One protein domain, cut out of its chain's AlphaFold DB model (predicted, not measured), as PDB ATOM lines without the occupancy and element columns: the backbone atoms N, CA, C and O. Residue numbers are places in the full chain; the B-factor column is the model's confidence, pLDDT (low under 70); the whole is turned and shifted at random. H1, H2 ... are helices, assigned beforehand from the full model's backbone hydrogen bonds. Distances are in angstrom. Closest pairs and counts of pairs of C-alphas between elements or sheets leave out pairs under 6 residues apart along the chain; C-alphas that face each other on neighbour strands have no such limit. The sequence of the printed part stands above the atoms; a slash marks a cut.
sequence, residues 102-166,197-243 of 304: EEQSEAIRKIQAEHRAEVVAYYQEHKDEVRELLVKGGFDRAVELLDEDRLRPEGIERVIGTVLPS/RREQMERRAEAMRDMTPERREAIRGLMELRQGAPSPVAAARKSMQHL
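What this domain is: This is residues 102 to 166 and 197 to 243 of the 304 residues of an uncharacterized protein of Phycisphaerales bacterium (UniProt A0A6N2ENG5). Two strands of helix run back along each other for most of the length: long H1 and then H2 lead one way, and H6 and then H7 return, H6 beside H2 and H7 beside the first part of H1. The short helices H3 and H4 fold back in turn after H2, with H4 near the middle of the whole, while H5 sticks out with its residues 197 to 203. The printed part has 112 residues with seven named helices, H1 to H7 in order along the chain, and no named strand; its class is all helix. It is loose, with a radius of gyration of the C-alphas of 16.9 A, and elongated, spanning 53 by 33 by 22 A.

How they stand to each other: H1, residues 102 to 125, touches H7, residues 232 to 241, with residues 107 to 115 alone; they run opposite ways at a shallow tilt of 17 degrees, and their closest C-alphas, those of Ile 108 and Ser 239, are 5.3 A apart. H2, residues 127 to 136, and H1 meet only through their link. H2 and H3, residues 140 to 147, form a helical hairpin at a shallow tilt of 16 degrees, their closest C-alphas, of Leu 134 and Val 143, 6.1 A apart. H3 and H4, residues 154 to 163, form a second helical hairpin at 8 degrees, with the C-alphas of Ala 142 and Val 159 closest at 5.9 A. H4 also touches H1, at residues 116 to 124 of H1 alone, at a steep tilt of 64 degrees; the C-alphas of Val 120 and Glu 154 are closest, at 6.1 A. H5, residues 197 to 209, touches no helix. H6, residues 213 to 228, touches H2, opposite ways at a shallow tilt of 21 degrees, with the C-alphas of Leu 133 and Ala 218 closest at 4.8 A. H2, H4 and H6 form a bundle, three helices set alongside one another, though H4 is close but not clearly touching to both H2 and H6. Every O i to N i+4 pair is within hydrogen-bond range in H1, H2, H3, H5, H6 and H7, and 5 of 6 are in H4.

Where its parts are: H1 begins at C-alpha 102, (-45.659, -36.223, -80.229), and is 34.6 A long from first to last C-alpha. H2 is 14.2 A long, H3 10.4 A, H4 15.4 A, H5 18.2 A and H6 22.8 A. H7 is 14.5 A long and ends at C-alpha 241, (-58.281, -35.200, -71.846).

The domain as a whole: The two C-alphas farthest apart, of Glu 102 and Asp 210, are 53.3 A apart. Residues 167 to 196 are not printed, and C-alphas 166 and 197 are 14.2 A apart across the cut. Of the links that are printed whole, none is long. The mean pLDDT of the printed part is 80.5; residues 149 to 156, 158, 160 to 166 and 197 to 210 are under 70.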
ATOM      1  N   GLU A 102     -46.726 -36.951 -80.916       96.06
ATOM      2  CA  GLU A 102     -45.659 -36.223 -80.229       96.06
ATOM      3  C   GLU A 102     -46.226 -35.105 -79.339       96.06
ATOM      4  O   GLU A 102     -45.873 -35.020 -78.162       96.06
ATOM      5  N   GLU A 103     -47.198 -34.348 -79.856       97.12
ATOM      6  CA  GLU A 103     -47.904 -33.287 -79.129       97.12
ATOM      7  C   GLU A 103     -48.643 -33.828 -77.892       97.12
ATOM      8  O   GLU A 103     -48.498 -33.294 -76.789       97.12
ATOM      9  N   GLN A 104     -49.377 -34.941 -78.029       97.44
ATOM     10  CA  GLN A 104     -50.041 -35.599 -76.896       97.44
ATOM     11  C   GLN A 104     -49.022 -36.060 -75.849       97.44
ATOM     12  O   GLN A 104     -49.220 -35.880 -74.644       97.44
ATOM     13  N   SER A 105     -47.916 -36.648 -76.307       96.44
ATOM     14  CA  SER A 105     -46.847 -37.147 -75.444       96.44
ATOM     15  C   SER A 105     -46.152 -36.023 -74.681       96.44
ATOM     16  O   SER A 105     -45.778 -36.203 -73.522       96.44
ATOM     17  N   GLU A 106     -45.933 -34.868 -75.305       97.25
ATOM     18  CA  GLU A 106     -45.361 -33.691 -74.650       97.25
ATOM     19  C   GLU A 106     -46.328 -33.076 -73.632       97.25
ATOM     20  O   GLU A 106     -45.947 -32.879 -72.475       97.25
ATOM     21  N   ALA A 107     -47.596 -32.876 -74.004       97.12
ATOM     22  CA  ALA A 107     -48.615 -32.335 -73.104       97.12
ATOM     23  C   ALA A 107     -48.792 -33.202 -71.844       97.12
ATOM     24  O   ALA A 107     -48.767 -32.700 -70.717       97.12
ATOM     25  N   ILE A 108     -48.883 -34.525 -72.012       94.56
ATOM     26  CA  ILE A 108     -48.998 -35.469 -70.894       94.56
ATOM     27  C   ILE A 108     -47.725 -35.469 -70.033       94.56
ATOM     28  O   ILE A 108     -47.819 -35.512 -68.803       94.56
ATOM     29  N   ARG A 109     -46.529 -35.395 -70.638       94.38
ATOM     30  CA  ARG A 109     -45.265 -35.280 -69.886       94.38
ATOM     31  C   ARG A 109     -45.234 -34.013 -69.034       94.38
ATOM     32  O   ARG A 109     -44.839 -34.096 -67.873       94.38
ATOM     33  N   LYS A 110     -45.693 -32.881 -69.573       95.94
ATOM     34  CA  LYS A 110     -45.779 -31.611 -68.847       95.94
ATOM     35  C   LYS A 110     -46.720 -31.707 -67.644       95.94
ATOM     36  O   LYS A 110     -46.291 -31.403 -66.538       95.94
ATOM     37  N   ILE A 111     -47.928 -32.249 -67.822       93.94
ATOM     38  CA  ILE A 111     -48.884 -32.476 -66.718       93.94
ATOM     39  C   ILE A 111     -48.261 -33.331 -65.608       93.94
ATOM     40  O   ILE A 111     -48.413 -33.038 -64.423       93.94
ATOM     41  N   GLN A 112     -47.548 -34.399 -65.976       90.50
ATOM     42  CA  GLN A 112     -46.892 -35.268 -64.998       90.50
ATOM     43  C   GLN A 112     -45.728 -34.575 -64.285       90.50
ATOM     44  O   GLN A 112     -45.518 -34.827 -63.100       90.50
ATOM     45  N   ALA A 113     -44.962 -33.745 -64.990       90.06
ATOM     46  CA  ALA A 113     -43.861 -32.987 -64.409       90.06
ATOM     47  C   ALA A 113     -44.373 -31.918 -63.432       90.06
ATOM     48  O   ALA A 113     -43.866 -31.837 -62.317       90.06
ATOM     49  N   GLU A 114     -45.413 -31.175 -63.813       91.94
ATOM     50  CA  GLU A 114     -46.085 -30.188 -62.960       91.94
ATOM     51  C   GLU A 114     -46.650 -30.847 -61.705       91.94
ATOM     52  O   GLU A 114     -46.311 -30.445 -60.598       91.94
ATOM     53  N   HIS A 115     -47.405 -31.938 -61.856       90.19
ATOM     54  CA  HIS A 115     -47.941 -32.670 -60.711       90.19
ATOM     55  C   HIS A 115     -46.838 -33.162 -59.762       90.19
ATOM     56  O   HIS A 115     -46.972 -33.054 -58.545       90.19
ATOM     57  N   ARG A 116     -45.723 -33.682 -60.296       87.31
ATOM     58  CA  ARG A 116     -44.578 -34.071 -59.460       87.31
ATOM     59  C   ARG A 116     -44.001 -32.873 -58.721       87.31
ATOM     60  O   ARG A 116     -43.747 -33.002 -57.533       87.31
ATOM     61  N   ALA A 117     -43.812 -31.740 -59.394       87.25
ATOM     62  CA  ALA A 117     -43.302 -30.522 -58.773       87.25
ATOM     63  C   ALA A 117     -44.233 -30.009 -57.659       87.25
ATOM     64  O   ALA A 117     -43.750 -29.632 -56.596       87.25
ATOM     65  N   GLU A 118     -45.551 -30.065 -57.862       89.00
ATOM     66  CA  GLU A 118     -46.551 -29.710 -56.846       89.00
ATOM     67  C   GLU A 118     -46.472 -30.637 -55.624       89.00
ATOM     68  O   GLU A 118     -46.445 -30.164 -54.490       89.00
ATOM     69  N   VAL A 119     -46.403 -31.959 -55.829       86.06
ATOM     70  CA  VAL A 119     -46.291 -32.943 -54.731       86.06
ATOM     71  C   VAL A 119     -45.000 -32.737 -53.942       86.06
ATOM     72  O   VAL A 119     -44.982 -32.796 -52.713       86.06
ATOM     73  N   VAL A 120     -43.919 -32.474 -54.663       85.38
ATOM     74  CA  VAL A 120     -42.608 -32.140 -54.117       85.38
ATOM     75  C   VAL A 120     -42.673 -30.893 -53.241       85.38
ATOM     76  O   VAL A 120     -42.217 -30.937 -52.101       85.38
ATOM     77  N   ALA A 121     -43.248 -29.805 -53.756       87.19
ATOM     78  CA  ALA A 121     -43.386 -28.555 -53.021       87.19
ATOM     79  C   ALA A 121     -44.241 -28.748 -51.761       87.19
ATOM     80  O   ALA A 121     -43.843 -28.314 -50.684       87.19
ATOM     81  N   TYR A 122     -45.346 -29.493 -51.878       89.38
ATOM     82  CA  TYR A 122     -46.220 -29.820 -50.756       89.38
ATOM     83  C   TYR A 122     -45.466 -30.520 -49.617       89.38
ATOM     84  O   TYR A 122     -45.512 -30.078 -48.472       89.38
ATOM     85  N   TYR A 123     -44.725 -31.593 -49.907       86.00
ATOM     86  CA  TYR A 123     -44.006 -32.324 -48.859       86.00
ATOM     87  C   TYR A 123     -42.767 -31.595 -48.335       86.00
ATOM     88  O   TYR A 123     -42.343 -31.869 -47.216       86.00
ATOM     89  N   GLN A 124     -42.185 -30.684 -49.116       86.44
ATOM     90  CA  GLN A 124     -41.139 -29.787 -48.626       86.44
ATOM     91  C   GLN A 124     -41.695 -28.808 -47.587       86.44
ATOM     92  O   GLN A 124     -41.089 -28.647 -46.533       86.44
ATOM     93  N   GLU A 125     -42.862 -28.215 -47.849       89.62
ATOM     94  CA  GLU A 125     -43.547 -27.315 -46.912       89.62
ATOM     95  C   GLU A 125     -43.936 -28.025 -45.605       89.62
ATOM     96  O   GLU A 125     -43.816 -27.448 -44.530       89.62
ATOM     97  N   HIS A 126     -44.314 -29.305 -45.683       91.19
ATOM     98  CA  HIS A 126     -44.728 -30.108 -44.526       91.19
ATOM     99  C   HIS A 126     -43.598 -31.003 -43.972       91.19
ATOM    100  O   HIS A 126     -43.868 -31.947 -43.227       91.19
ATOM    101  N   LYS A 127     -42.324 -30.761 -44.332       87.75
ATOM    102  CA  LYS A 127     -41.193 -31.637 -43.953       87.75
ATOM    103  C   LYS A 127     -41.057 -31.783 -42.434       87.75
ATOM    104  O   LYS A 127     -40.861 -32.900 -41.951       87.75
ATOM    105  N   ASP A 128     -41.192 -30.685 -41.696       89.94
ATOM    106  CA  ASP A 128     -41.068 -30.681 -40.234       89.94
ATOM    107  C   ASP A 128     -42.217 -31.443 -39.563       89.94
ATOM    108  O   ASP A 128     -41.977 -32.231 -38.649       89.94
ATOM    109  N   GLU A 129     -43.442 -31.304 -40.074       91.81
ATOM    110  CA  GLU A 129     -44.610 -32.044 -39.587       91.81
ATOM    111  C   GLU A 129     -44.466 -33.551 -39.850       91.81
ATOM    112  O   GLU A 129     -44.699 -34.377 -38.964       91.81
ATOM    113  N   VAL A 130     -43.996 -33.933 -41.045       89.19
ATOM    114  CA  VAL A 130     -43.666 -35.332 -41.361       89.19
ATOM    115  C   VAL A 130     -42.623 -35.858 -40.378       89.19
ATOM    116  O   VAL A 130     -42.793 -36.951 -39.839       89.19
ATOM    117  N   ARG A 131     -41.561 -35.092 -40.109       90.00
ATOM    118  CA  ARG A 131     -40.508 -35.485 -39.168       90.00
ATOM    119  C   ARG A 131     -41.053 -35.675 -37.755       90.00
ATOM    120  O   ARG A 131     -40.754 -36.691 -37.132       90.00
ATOM    121  N   GLU A 132     -41.863 -34.740 -37.266       92.31
ATOM    122  CA  GLU A 132     -42.490 -34.817 -35.946       92.31
ATOM    123  C   GLU A 132     -43.347 -36.079 -35.809       92.31
ATOM    124  O   GLU A 132     -43.192 -36.834 -34.848       92.31
ATOM    125  N   LEU A 133     -44.188 -36.368 -36.806       91.31
ATOM    126  CA  LEU A 133     -45.017 -37.572 -36.827       91.31
ATOM    127  C   LEU A 133     -44.166 -38.849 -36.852       91.31
ATOM    128  O   LEU A 133     -44.479 -39.815 -36.154       91.31
ATOM    129  N   LEU A 134     -43.068 -38.867 -37.612       88.25
ATOM    130  CA  LEU A 134     -42.160 -40.015 -37.658       88.25
ATOM    131  C   LEU A 134     -41.461 -40.258 -36.313       88.25
ATOM    132  O   LEU A 134     -41.415 -41.403 -35.860       88.25
ATOM    133  N   VAL A 135     -40.984 -39.200 -35.652       90.31
ATOM    134  CA  VAL A 135     -40.373 -39.275 -34.313       90.31
ATOM    135  C   VAL A 135     -41.403 -39.733 -33.280       90.31
ATOM    136  O   VAL A 135     -41.153 -40.685 -32.544       90.31
ATOM    137  N   LYS A 136     -42.594 -39.124 -33.266       88.94
ATOM    138  CA  LYS A 136     -43.695 -39.488 -32.360       88.94
ATOM    139  C   LYS A 136     -44.112 -40.951 -32.515       88.94
ATOM    140  O   LYS A 136     -44.453 -41.609 -31.536       88.94
ATOM    141  N   GLY A 137     -44.071 -41.472 -33.739       86.00
ATOM    142  CA  GLY A 137     -44.394 -42.864 -34.029       86.00
ATOM    143  C   GLY A 137     -43.262 -43.869 -33.799       86.00
ATOM    144  O   GLY A 137     -43.487 -45.060 -34.031       86.00
ATOM    145  N   GLY A 138     -42.074 -43.424 -33.373       84.75
ATOM    146  CA  GLY A 138     -40.899 -44.284 -33.195       84.75
ATOM    147  C   GLY A 138     -40.411 -44.902 -34.508       84.75
ATOM    148  O   GLY A 138     -40.022 -46.070 -34.549       84.75
ATOM    149  N   PHE A 139     -40.511 -44.166 -35.619       85.00
ATOM    150  CA  PHE A 139     -40.068 -44.616 -36.937       85.00
ATOM    151  C   PHE A 139     -38.627 -44.172 -37.218       85.00
ATOM    152  O   PHE A 139     -38.370 -43.515 -38.225       85.00
ATOM    153  N   ASP A 140     -37.681 -44.557 -36.357       82.44
ATOM    154  CA  ASP A 140     -36.286 -44.080 -36.387       82.44
ATOM    155  C   ASP A 140     -35.640 -44.234 -37.767       82.44
ATOM    156  O   ASP A 140     -35.062 -43.293 -38.302       82.44
ATOM    157  N   ARG A 141     -35.858 -45.378 -38.432       80.00
ATOM    158  CA  ARG A 141     -35.332 -45.608 -39.786       80.00
ATOM    159  C   ARG A 141     -35.909 -44.653 -40.834       80.00
ATOM    160  O   ARG A 141     -35.235 -44.315 -41.799       80.00
ATOM    161  N   ALA A 142     -37.167 -44.244 -40.686       82.81
ATOM    162  CA  ALA A 142     -37.795 -43.282 -41.584       82.81
ATOM    163  C   ALA A 142     -37.298 -41.853 -41.310       82.81
ATOM    164  O   ALA A 142     -37.141 -41.089 -42.258       82.81
ATOM    165  N   VAL A 143     -37.010 -41.519 -40.046       84.25
ATOM    166  CA  VAL A 143     -36.368 -40.252 -39.656       84.25
ATOM    167  C   VAL A 143     -34.952 -40.176 -40.218       84.25
ATOM    168  O   VAL A 143     -34.620 -39.188 -40.858       84.25
ATOM    169  N   GLU A 144     -34.155 -41.239 -40.081       81.75
ATOM    170  CA  GLU A 144     -32.822 -41.328 -40.696       81.75
ATOM    171  C   GLU A 144     -32.892 -41.104 -42.207       81.75
ATOM    172  O   GLU A 144     -32.161 -40.282 -42.745       81.75
ATOM    173  N   LEU A 145     -33.816 -41.781 -42.899       79.69
ATOM    174  CA  LEU A 145     -33.990 -41.599 -44.340       79.69
ATOM    175  C   LEU A 145     -34.396 -40.164 -44.700       79.69
ATOM    176  O   LEU A 145     -33.981 -39.677 -45.749       79.69
ATOM    177  N   LEU A 146     -35.198 -39.498 -43.865       81.19
ATOM    178  CA  LEU A 146     -35.602 -38.105 -44.059       81.19
ATOM    179  C   LEU A 146     -34.439 -37.122 -43.822       81.19
ATOM    180  O   LEU A 146     -34.312 -36.151 -44.568       81.19
ATOM    181  N   ASP A 147     -33.602 -37.386 -42.814       76.31
ATOM    182  CA  ASP A 147     -32.470 -36.549 -42.396       76.31
ATOM    183  C   ASP A 147     -31.213 -36.778 -43.277       76.31
ATOM    184  O   ASP A 147     -30.390 -35.877 -43.425       76.31
ATOM    185  N   GLU A 148     -31.069 -37.945 -43.925       70.25
ATOM    186  CA  GLU A 148     -29.941 -38.291 -44.816       70.25
ATOM    187  C   GLU A 148     -29.882 -37.461 -46.123       70.25
ATOM    188  O   GLU A 148     -28.909 -37.583 -46.868       70.25
ATOM    189  N   ASP A 149     -30.900 -36.640 -46.418       54.94
ATOM    190  CA  ASP A 149     -30.987 -35.526 -47.395       54.94
ATOM    191  C   ASP A 149     -30.102 -35.572 -48.675       54.94
ATOM    192  O   ASP A 149     -29.696 -34.560 -49.242       54.94
ATOM    193  N   ARG A 150     -29.877 -36.769 -49.231       50.62
ATOM    194  CA  ARG A 150     -29.674 -37.005 -50.677       50.62
ATOM    195  C   ARG A 150     -30.989 -37.293 -51.392       50.62
ATOM    196  O   ARG A 150     -31.016 -37.594 -52.591       50.62
ATOM    197  N   LEU A 151     -32.086 -37.250 -50.650       49.53
ATOM    198  CA  LEU A 151     -33.415 -37.408 -51.178       49.53
ATOM    199  C   LEU A 151     -33.762 -36.146 -51.960       49.53
ATOM    200  O   LEU A 151     -34.161 -35.124 -51.413       49.53
ATOM    201  N   ARG A 152     -33.646 -36.253 -53.286       56.91
ATOM    202  CA  ARG A 152     -34.411 -35.399 -54.195       56.91
ATOM    203  C   ARG A 152     -35.853 -35.309 -53.676       56.91
ATOM    204  O   ARG A 152     -36.310 -36.265 -53.044       56.91
ATOM    205  N   PRO A 153     -36.586 -34.225 -53.941       53.25
ATOM    206  CA  PRO A 153     -37.887 -34.014 -53.321       53.25
ATOM    207  C   PRO A 153     -38.914 -35.164 -53.463       53.25
ATOM    208  O   PRO A 153     -39.848 -35.255 -52.672       53.25
ATOM    209  N   GLU A 154     -38.716 -36.116 -54.383       58.78
ATOM    210  CA  GLU A 154     -39.474 -37.377 -54.461       58.78
ATOM    211  C   GLU A 154     -39.212 -38.375 -53.304       58.78
ATOM    212  O   GLU A 154     -39.798 -39.461 -53.255       58.78
ATOM    213  N   GLY A 155     -38.291 -38.072 -52.391       65.50
ATOM    214  CA  GLY A 155     -37.903 -38.949 -51.293       65.50
ATOM    215  C   GLY A 155     -38.836 -38.904 -50.090       65.50
ATOM    216  O   GLY A 155     -39.054 -39.948 -49.480       65.50
ATOM    217  N   ILE A 156     -39.453 -37.757 -49.791       67.94
ATOM    218  CA  ILE A 156     -40.360 -37.616 -48.640       67.94
ATOM    219  C   ILE A 156     -41.613 -38.481 -48.842       67.94
ATOM    220  O   ILE A 156     -41.977 -39.267 -47.967       67.94
ATOM    221  N   GLU A 157     -42.205 -38.460 -50.042       70.56
ATOM    222  CA  GLU A 157     -43.329 -39.344 -50.389       70.56
ATOM    223  C   GLU A 157     -42.944 -40.829 -50.253       70.56
ATOM    224  O   GLU A 157     -43.731 -41.657 -49.783       70.56
ATOM    225  N   ARG A 158     -41.711 -41.184 -50.636       69.81
ATOM    226  CA  ARG A 158     -41.201 -42.552 -50.515       69.81
ATOM    227  C   ARG A 158     -41.071 -42.971 -49.053       69.81
ATOM    228  O   ARG A 158     -41.494 -44.078 -48.735       69.81
ATOM    229  N   VAL A 159     -40.529 -42.107 -48.194       75.06
ATOM    230  CA  VAL A 159     -40.395 -42.345 -46.749       75.06
ATOM    231  C   VAL A 159     -41.772 -42.546 -46.117       75.06
ATOM    232  O   VAL A 159     -42.003 -43.583 -45.494       75.06
ATOM    233  N   ILE A 160     -42.734 -41.659 -46.391       69.81
ATOM    234  CA  ILE A 160     -44.130 -41.822 -45.945       69.81
ATOM    235  C   ILE A 160     -44.703 -43.158 -46.446       69.81
ATOM    236  O   ILE A 160     -45.350 -43.897 -45.701       69.81
ATOM    237  N   GLY A 161     -44.412 -43.529 -47.696       65.75
ATOM    238  CA  GLY A 161     -44.820 -44.800 -48.293       65.75
ATOM    239  C   GLY A 161     -44.214 -46.055 -47.650       65.75
ATOM    240  O   GLY A 161     -44.810 -47.123 -47.781       65.75
ATOM    241  N   THR A 162     -43.072 -45.959 -46.958       68.75
ATOM    242  CA  THR A 162     -42.499 -47.091 -46.196       68.75
ATOM    243  C   THR A 162     -43.206 -47.329 -44.866       68.75
ATOM    244  O   THR A 162     -43.231 -48.457 -44.376       68.75
ATOM    245  N   VAL A 163     -43.805 -46.277 -44.308       65.19
ATOM    246  CA  VAL A 163     -44.464 -46.298 -42.999       65.19
ATOM    247  C   VAL A 163     -45.941 -46.651 -43.128       65.19
ATOM    248  O   VAL A 163     -46.473 -47.433 -42.339       65.19
ATOM    249  N   LEU A 164     -46.617 -46.105 -44.140       67.62
ATOM    250  CA  LEU A 164     -48.047 -46.323 -44.304       67.62
ATOM    251  C   LEU A 164     -48.358 -47.754 -44.770       67.62
ATOM    252  O   LEU A 164     -47.712 -48.275 -45.687       67.62
ATOM    253  N   PRO A 165     -49.394 -48.402 -44.205       53.44
ATOM    254  CA  PRO A 165     -49.847 -49.687 -44.700       53.44
ATOM    255  C   PRO A 165     -50.325 -49.548 -46.148       53.44
ATOM    256  O   PRO A 165     -51.313 -48.878 -46.440       53.44
ATOM    257  N   SER A 166     -49.608 -50.182 -47.078       46.28
ATOM    258  CA  SER A 166     -50.087 -50.323 -48.449       46.28
ATOM    259  C   SER A 166     -51.311 -51.252 -48.437       46.28
ATOM    260  O   SER A 166     -51.175 -52.398 -48.002       46.28
ATOM    261  N   ARG A 197     -45.751 -65.115 -47.083       62.72
ATOM    262  CA  ARG A 197     -46.769 -64.063 -47.097       62.72
ATOM    263  C   ARG A 197     -47.671 -64.115 -45.863       62.72
ATOM    264  O   ARG A 197     -48.024 -63.058 -45.348       62.72
ATOM    265  N   ARG A 198     -48.056 -65.306 -45.385       62.34
ATOM    266  CA  ARG A 198     -48.841 -65.455 -44.144       62.34
ATOM    267  C   ARG A 198     -48.043 -65.005 -42.935       62.34
ATOM    268  O   ARG A 198     -48.550 -64.191 -42.180       62.34
ATOM    269  N   GLU A 199     -46.794 -65.439 -42.826       66.25
ATOM    270  CA  GLU A 199     -45.903 -65.048 -41.736       66.25
ATOM    271  C   GLU A 199     -45.658 -63.528 -41.732       66.25
ATOM    272  O   GLU A 199     -45.587 -62.901 -40.678       66.25
ATOM    273  N   GLN A 200     -45.575 -62.886 -42.905       60.84
ATOM    274  CA  GLN A 200     -45.549 -61.422 -42.992       60.84
ATOM    275  C   GLN A 200     -46.869 -60.778 -42.563       60.84
ATOM    276  O   GLN A 200     -46.843 -59.746 -41.898       60.84
ATOM    277  N   MET A 201     -48.020 -61.334 -42.952       54.22
ATOM    278  CA  MET A 201     -49.320 -60.784 -42.552       54.22
ATOM    279  C   MET A 201     -49.586 -60.957 -41.056       54.22
ATOM    280  O   MET A 201     -50.103 -60.029 -40.448       54.22
ATOM    281  N   GLU A 202     -49.194 -62.083 -40.465       60.09
ATOM    282  CA  GLU A 202     -49.291 -62.350 -39.026       60.09
ATOM    283  C   GLU A 202     -48.380 -61.407 -38.242       60.09
ATOM    284  O   GLU A 202     -48.885 -60.653 -37.413       60.09
ATOM    285  N   ARG A 203     -47.095 -61.294 -38.611       59.38
ATOM    286  CA  ARG A 203     -46.175 -60.311 -38.007       59.38
ATOM    287  C   ARG A 203     -46.682 -58.877 -38.131       59.38
ATOM    288  O   ARG A 203     -46.508 -58.069 -37.226       59.38
ATOM    289  N   ARG A 204     -47.330 -58.540 -39.249       58.47
ATOM    290  CA  ARG A 204     -47.919 -57.213 -39.459       58.47
ATOM    291  C   ARG A 204     -49.184 -57.010 -38.628       58.47
ATOM    292  O   ARG A 204     -49.389 -55.916 -38.123       58.47
ATOM    293  N   ALA A 205     -50.026 -58.030 -38.487       58.47
ATOM    294  CA  ALA A 205     -51.227 -57.977 -37.662       58.47
ATOM    295  C   ALA A 205     -50.879 -57.875 -36.171       58.47
ATOM    296  O   ALA A 205     -51.497 -57.080 -35.467       58.47
ATOM    297  N   GLU A 206     -49.861 -58.605 -35.714       56.28
ATOM    298  CA  GLU A 206     -49.295 -58.495 -34.365       56.28
ATOM    299  C   GLU A 206     -48.682 -57.111 -34.139       56.28
ATOM    300  O   GLU A 206     -49.106 -56.402 -33.230       56.28
ATOM    301  N   ALA A 207     -47.830 -56.630 -35.053       58.97
ATOM    302  CA  ALA A 207     -47.269 -55.277 -34.982       58.97
ATOM    303  C   ALA A 207     -48.336 -54.162 -35.000       58.97
ATOM    304  O   ALA A 207     -48.092 -53.063 -34.502       58.97
ATOM    305  N   MET A 208     -49.515 -54.420 -35.581       59.81
ATOM    306  CA  MET A 208     -50.654 -53.499 -35.544       59.81
ATOM    307  C   MET A 208     -51.471 -53.600 -34.248       59.81
ATOM    308  O   MET A 208     -52.018 -52.587 -33.809       59.81
ATOM    309  N   ARG A 209     -51.572 -54.789 -33.639       60.22
ATOM    310  CA  ARG A 209     -52.260 -55.010 -32.354       60.22
ATOM    311  C   ARG A 209     -51.465 -54.448 -31.179       60.22
ATOM    312  O   ARG A 209     -52.061 -53.804 -30.322       60.22
ATOM    313  N   ASP A 210     -50.144 -54.576 -31.219       60.97
ATOM    314  CA  ASP A 210     -49.226 -54.077 -30.186       60.97
ATOM    315  C   ASP A 210     -48.803 -52.619 -30.425       60.97
ATOM    316  O   ASP A 210     -47.845 -52.107 -29.845       60.97
ATOM    317  N   MET A 211     -49.515 -51.921 -31.313       72.38
ATOM    318  CA  MET A 211     -49.166 -50.565 -31.694       72.38
ATOM    319  C   MET A 211     -49.530 -49.569 -30.590       72.38
ATOM    320  O   MET A 211     -50.705 -49.429 -30.208       72.38
ATOM    321  N   THR A 212     -48.522 -48.825 -30.130       82.56
ATOM    322  CA  THR A 212     -48.707 -47.764 -29.138       82.56
ATOM    323  C   THR A 212     -49.720 -46.720 -29.636       82.56
ATOM    324  O   THR A 212     -49.858 -46.517 -30.854       82.56
ATOM    325  N   PRO A 213     -50.490 -46.082 -28.736       84.81
ATOM    326  CA  PRO A 213     -51.409 -45.005 -29.103       84.81
ATOM    327  C   PRO A 213     -50.731 -43.901 -29.925       84.81
ATOM    328  O   PRO A 213     -51.280 -43.469 -30.938       84.81
ATOM    329  N   GLU A 214     -49.507 -43.529 -29.555       83.44
ATOM    330  CA  GLU A 214     -48.701 -42.491 -30.198       83.44
ATOM    331  C   GLU A 214     -48.356 -42.877 -31.639       83.44
ATOM    332  O   GLU A 214     -48.467 -42.064 -32.555       83.44
ATOM    333  N   ARG A 215     -48.023 -44.152 -31.873       84.88
ATOM    334  CA  ARG A 215     -47.725 -44.668 -33.213       84.88
ATOM    335  C   ARG A 215     -48.963 -44.747 -34.098       84.88
ATOM    336  O   ARG A 215     -48.878 -44.460 -35.291       84.88
ATOM    337  N   ARG A 216     -50.128 -45.068 -33.532       83.50
ATOM    338  CA  ARG A 216     -51.407 -44.998 -34.260       83.50
ATOM    339  C   ARG A 216     -51.766 -43.568 -34.647       83.50
ATOM    340  O   ARG A 216     -52.226 -43.342 -35.765       83.50
ATOM    341  N   GLU A 217     -51.557 -42.621 -33.741       86.75
ATOM    342  CA  GLU A 217     -51.787 -41.200 -33.992       86.75
ATOM    343  C   GLU A 217     -50.833 -40.661 -35.067       86.75
ATOM    344  O   GLU A 217     -51.285 -40.025 -36.013       86.75
ATOM    345  N   ALA A 218     -49.547 -41.019 -34.997       87.31
ATOM    346  CA  ALA A 218     -48.556 -40.689 -36.016       87.31
ATOM    347  C   ALA A 218     -48.944 -41.213 -37.408       87.31
ATOM    348  O   ALA A 218     -48.920 -40.467 -38.385       87.31
ATOM    349  N   ILE A 219     -49.357 -42.483 -37.515       85.25
ATOM    350  CA  ILE A 219     -49.829 -43.049 -38.790       85.25
ATOM    351  C   ILE A 219     -51.053 -42.291 -39.306       85.25
ATOM    352  O   ILE A 219     -51.131 -42.023 -40.504       85.25
ATOM    353  N   ARG A 220     -52.002 -41.938 -38.429       86.31
ATOM    354  CA  ARG A 220     -53.176 -41.150 -38.819       86.31
ATOM    355  C   ARG A 220     -52.765 -39.781 -39.364       86.31
ATOM    356  O   ARG A 220     -53.188 -39.452 -40.467       86.31
ATOM    357  N   GLY A 221     -51.894 -39.052 -38.666       86.56
ATOM    358  CA  GLY A 221     -51.384 -37.758 -39.132       86.56
ATOM    359  C   GLY A 221     -50.672 -37.868 -40.485       86.56
ATOM    360  O   GLY A 221     -50.968 -37.126 -41.415       86.56
ATOM    361  N   LEU A 222     -49.828 -38.892 -40.676       86.75
ATOM    362  CA  LEU A 222     -49.171 -39.143 -41.967       86.75
ATOM    363  C   LEU A 222     -50.173 -39.476 -43.086       86.75
ATOM    364  O   LEU A 222     -49.954 -39.138 -44.251       86.75
ATOM    365  N   MET A 223     -51.278 -40.155 -42.760       83.94
ATOM    366  CA  MET A 223     -52.362 -40.403 -43.711       83.94
ATOM    367  C   MET A 223     -53.133 -39.131 -44.064       83.94
ATOM    368  O   MET A 223     -53.574 -39.019 -45.208       83.94
ATOM    369  N   GLU A 224     -53.341 -38.224 -43.113       86.56
ATOM    370  CA  GLU A 224     -54.006 -36.931 -43.319       86.56
ATOM    371  C   GLU A 224     -53.148 -36.016 -44.200       86.56
ATOM    372  O   GLU A 224     -53.629 -35.561 -45.237       86.56
ATOM    373  N   LEU A 225     -51.849 -35.893 -43.911       87.25
ATOM    374  CA  LEU A 225     -50.885 -35.198 -44.777       87.25
ATOM    375  C   LEU A 225     -50.885 -35.749 -46.203       87.25
ATOM    376  O   LEU A 225     -50.999 -35.022 -47.187       87.25
ATOM    377  N   ARG A 226     -50.838 -37.075 -46.350       84.88
ATOM    378  CA  ARG A 226     -50.897 -37.697 -47.677       84.88
ATOM    379  C   ARG A 226     -52.213 -37.418 -48.414       84.88
ATOM    380  O   ARG A 226     -52.236 -37.488 -49.641       84.88
ATOM    381  N   GLN A 227     -53.312 -37.185 -47.697       84.12
ATOM    382  CA  GLN A 227     -54.603 -36.825 -48.290       84.12
ATOM    383  C   GLN A 227     -54.661 -35.352 -48.708       84.12
ATOM    384  O   GLN A 227     -55.364 -35.050 -49.667       84.12
ATOM    385  N   GLY A 228     -53.920 -34.469 -48.030       85.69
ATOM    386  CA  GLY A 228     -53.772 -33.060 -48.406       85.69
ATOM    387  C   GLY A 228     -52.859 -32.827 -49.614       85.69
ATOM    388  O   GLY A 228     -52.953 -31.785 -50.258       85.69
ATOM    389  N   ALA A 229     -52.009 -33.801 -49.956       87.00
ATOM    390  CA  ALA A 229     -51.121 -33.714 -51.109       87.00
ATOM    391  C   ALA A 229     -51.890 -33.583 -52.445       87.00
ATOM    392  O   ALA A 229     -52.993 -34.127 -52.585       87.00
ATOM    393  N   PRO A 230     -51.295 -32.935 -53.469       87.56
ATOM    394  CA  PRO A 230     -51.883 -32.843 -54.801       87.56
ATOM    395  C   PRO A 230     -52.359 -34.203 -55.319       87.56
ATOM    396  O   PRO A 230     -51.668 -35.220 -55.212       87.56
ATOM    397  N   SER A 231     -53.566 -34.233 -55.886       87.12
ATOM    398  CA  SER A 231     -54.229 -35.494 -56.212       87.12
ATOM    399  C   SER A 231     -53.709 -36.107 -57.519       87.12
ATOM    400  O   SER A 231     -53.841 -35.490 -58.584       87.12
ATOM    401  N   PRO A 232     -53.230 -37.366 -57.507       85.31
ATOM    402  CA  PRO A 232     -52.839 -38.058 -58.732       85.31
ATOM    403  C   PRO A 232     -54.049 -38.389 -59.623       85.31
ATOM    404  O   PRO A 232     -53.890 -38.588 -60.828       85.31
ATOM    405  N   VAL A 233     -55.271 -38.398 -59.068       88.25
ATOM    406  CA  VAL A 233     -56.521 -38.545 -59.835       88.25
ATOM    407  C   VAL A 233     -56.721 -37.344 -60.757       88.25
ATOM    408  O   VAL A 233     -57.059 -37.512 -61.928       88.25
ATOM    409  N   ALA A 234     -56.461 -36.132 -60.260       89.31
ATOM    410  CA  ALA A 234     -56.580 -34.917 -61.058       89.31
ATOM    411  C   ALA A 234     -55.570 -34.908 -62.217       89.31
ATOM    412  O   ALA A 234     -55.945 -34.621 -63.354       89.31
ATOM    413  N   ALA A 235     -54.316 -35.297 -61.960       90.50
ATOM    414  CA  ALA A 235     -53.283 -35.408 -62.992       90.50
ATOM    415  C   ALA A 235     -53.616 -36.475 -64.051       90.50
ATOM    416  O   ALA A 235     -53.457 -36.235 -65.252       90.50
ATOM    417  N   ALA A 236     -54.134 -37.634 -63.631       90.31
ATOM    418  CA  ALA A 236     -54.591 -38.676 -64.547       90.31
ATOM    419  C   ALA A 236     -55.775 -38.201 -65.402       90.31
ATOM    420  O   ALA A 236     -55.767 -38.385 -66.618       90.31
ATOM    421  N   ARG A 237     -56.757 -37.517 -64.802       93.88
ATOM    422  CA  ARG A 237     -57.903 -36.948 -65.525       93.88
ATOM    423  C   ARG A 237     -57.467 -35.913 -66.562       93.88
ATOM    424  O   ARG A 237     -57.934 -35.984 -67.694       93.88
ATOM    425  N   LYS A 238     -56.558 -34.997 -66.203       95.62
ATOM    426  CA  LYS A 238     -55.961 -34.037 -67.149       95.62
ATOM    427  C   LYS A 238     -55.249 -34.768 -68.293       95.62
ATOM    428  O   LYS A 238     -55.473 -34.457 -69.454       95.62
ATOM    429  N   SER A 239     -54.470 -35.807 -67.985       95.44
ATOM    430  CA  SER A 239     -53.772 -36.605 -69.007       95.44
ATOM    431  C   SER A 239     -54.746 -37.287 -69.980       95.44
ATOM    432  O   SER A 239     -54.524 -37.274 -71.187       95.44
ATOM    433  N   MET A 240     -55.862 -37.824 -69.475       95.94
ATOM    434  CA  MET A 240     -56.908 -38.465 -70.285       95.94
ATOM    435  C   MET A 240     -57.609 -37.503 -71.256       95.94
ATOM    436  O   MET A 240     -58.105 -37.950 -72.289       95.94
ATOM    437  N   GLN A 241     -57.656 -36.198 -70.964       96.75
ATOM    438  CA  GLN A 241     -58.281 -35.200 -71.846       96.75
ATOM    439  C   GLN A 241     -57.511 -35.003 -73.157       96.75
ATOM    440  O   GLN A 241     -58.120 -34.645 -74.161       96.75
ATOM    441  N   HIS A 242     -56.206 -35.287 -73.168       97.25
ATOM    442  CA  HIS A 242     -55.373 -35.190 -74.369       97.25
ATOM    443  C   HIS A 242     -55.486 -36.403 -75.294       97.25
ATOM    444  O   HIS A 242     -55.034 -36.351 -76.434       97.25
ATOM    445  N   LEU A 243     -56.073 -37.501 -74.825       97.25
ATOM    446  CA  LEU A 243     -56.253 -38.709 -75.620       97.25
ATOM    447  C   LEU A 243     -57.436 -38.547 -76.579       97.25
ATOM    448  O   LEU A 243     -58.440 -37.939 -76.213       97.25
TER     449      LEU A 243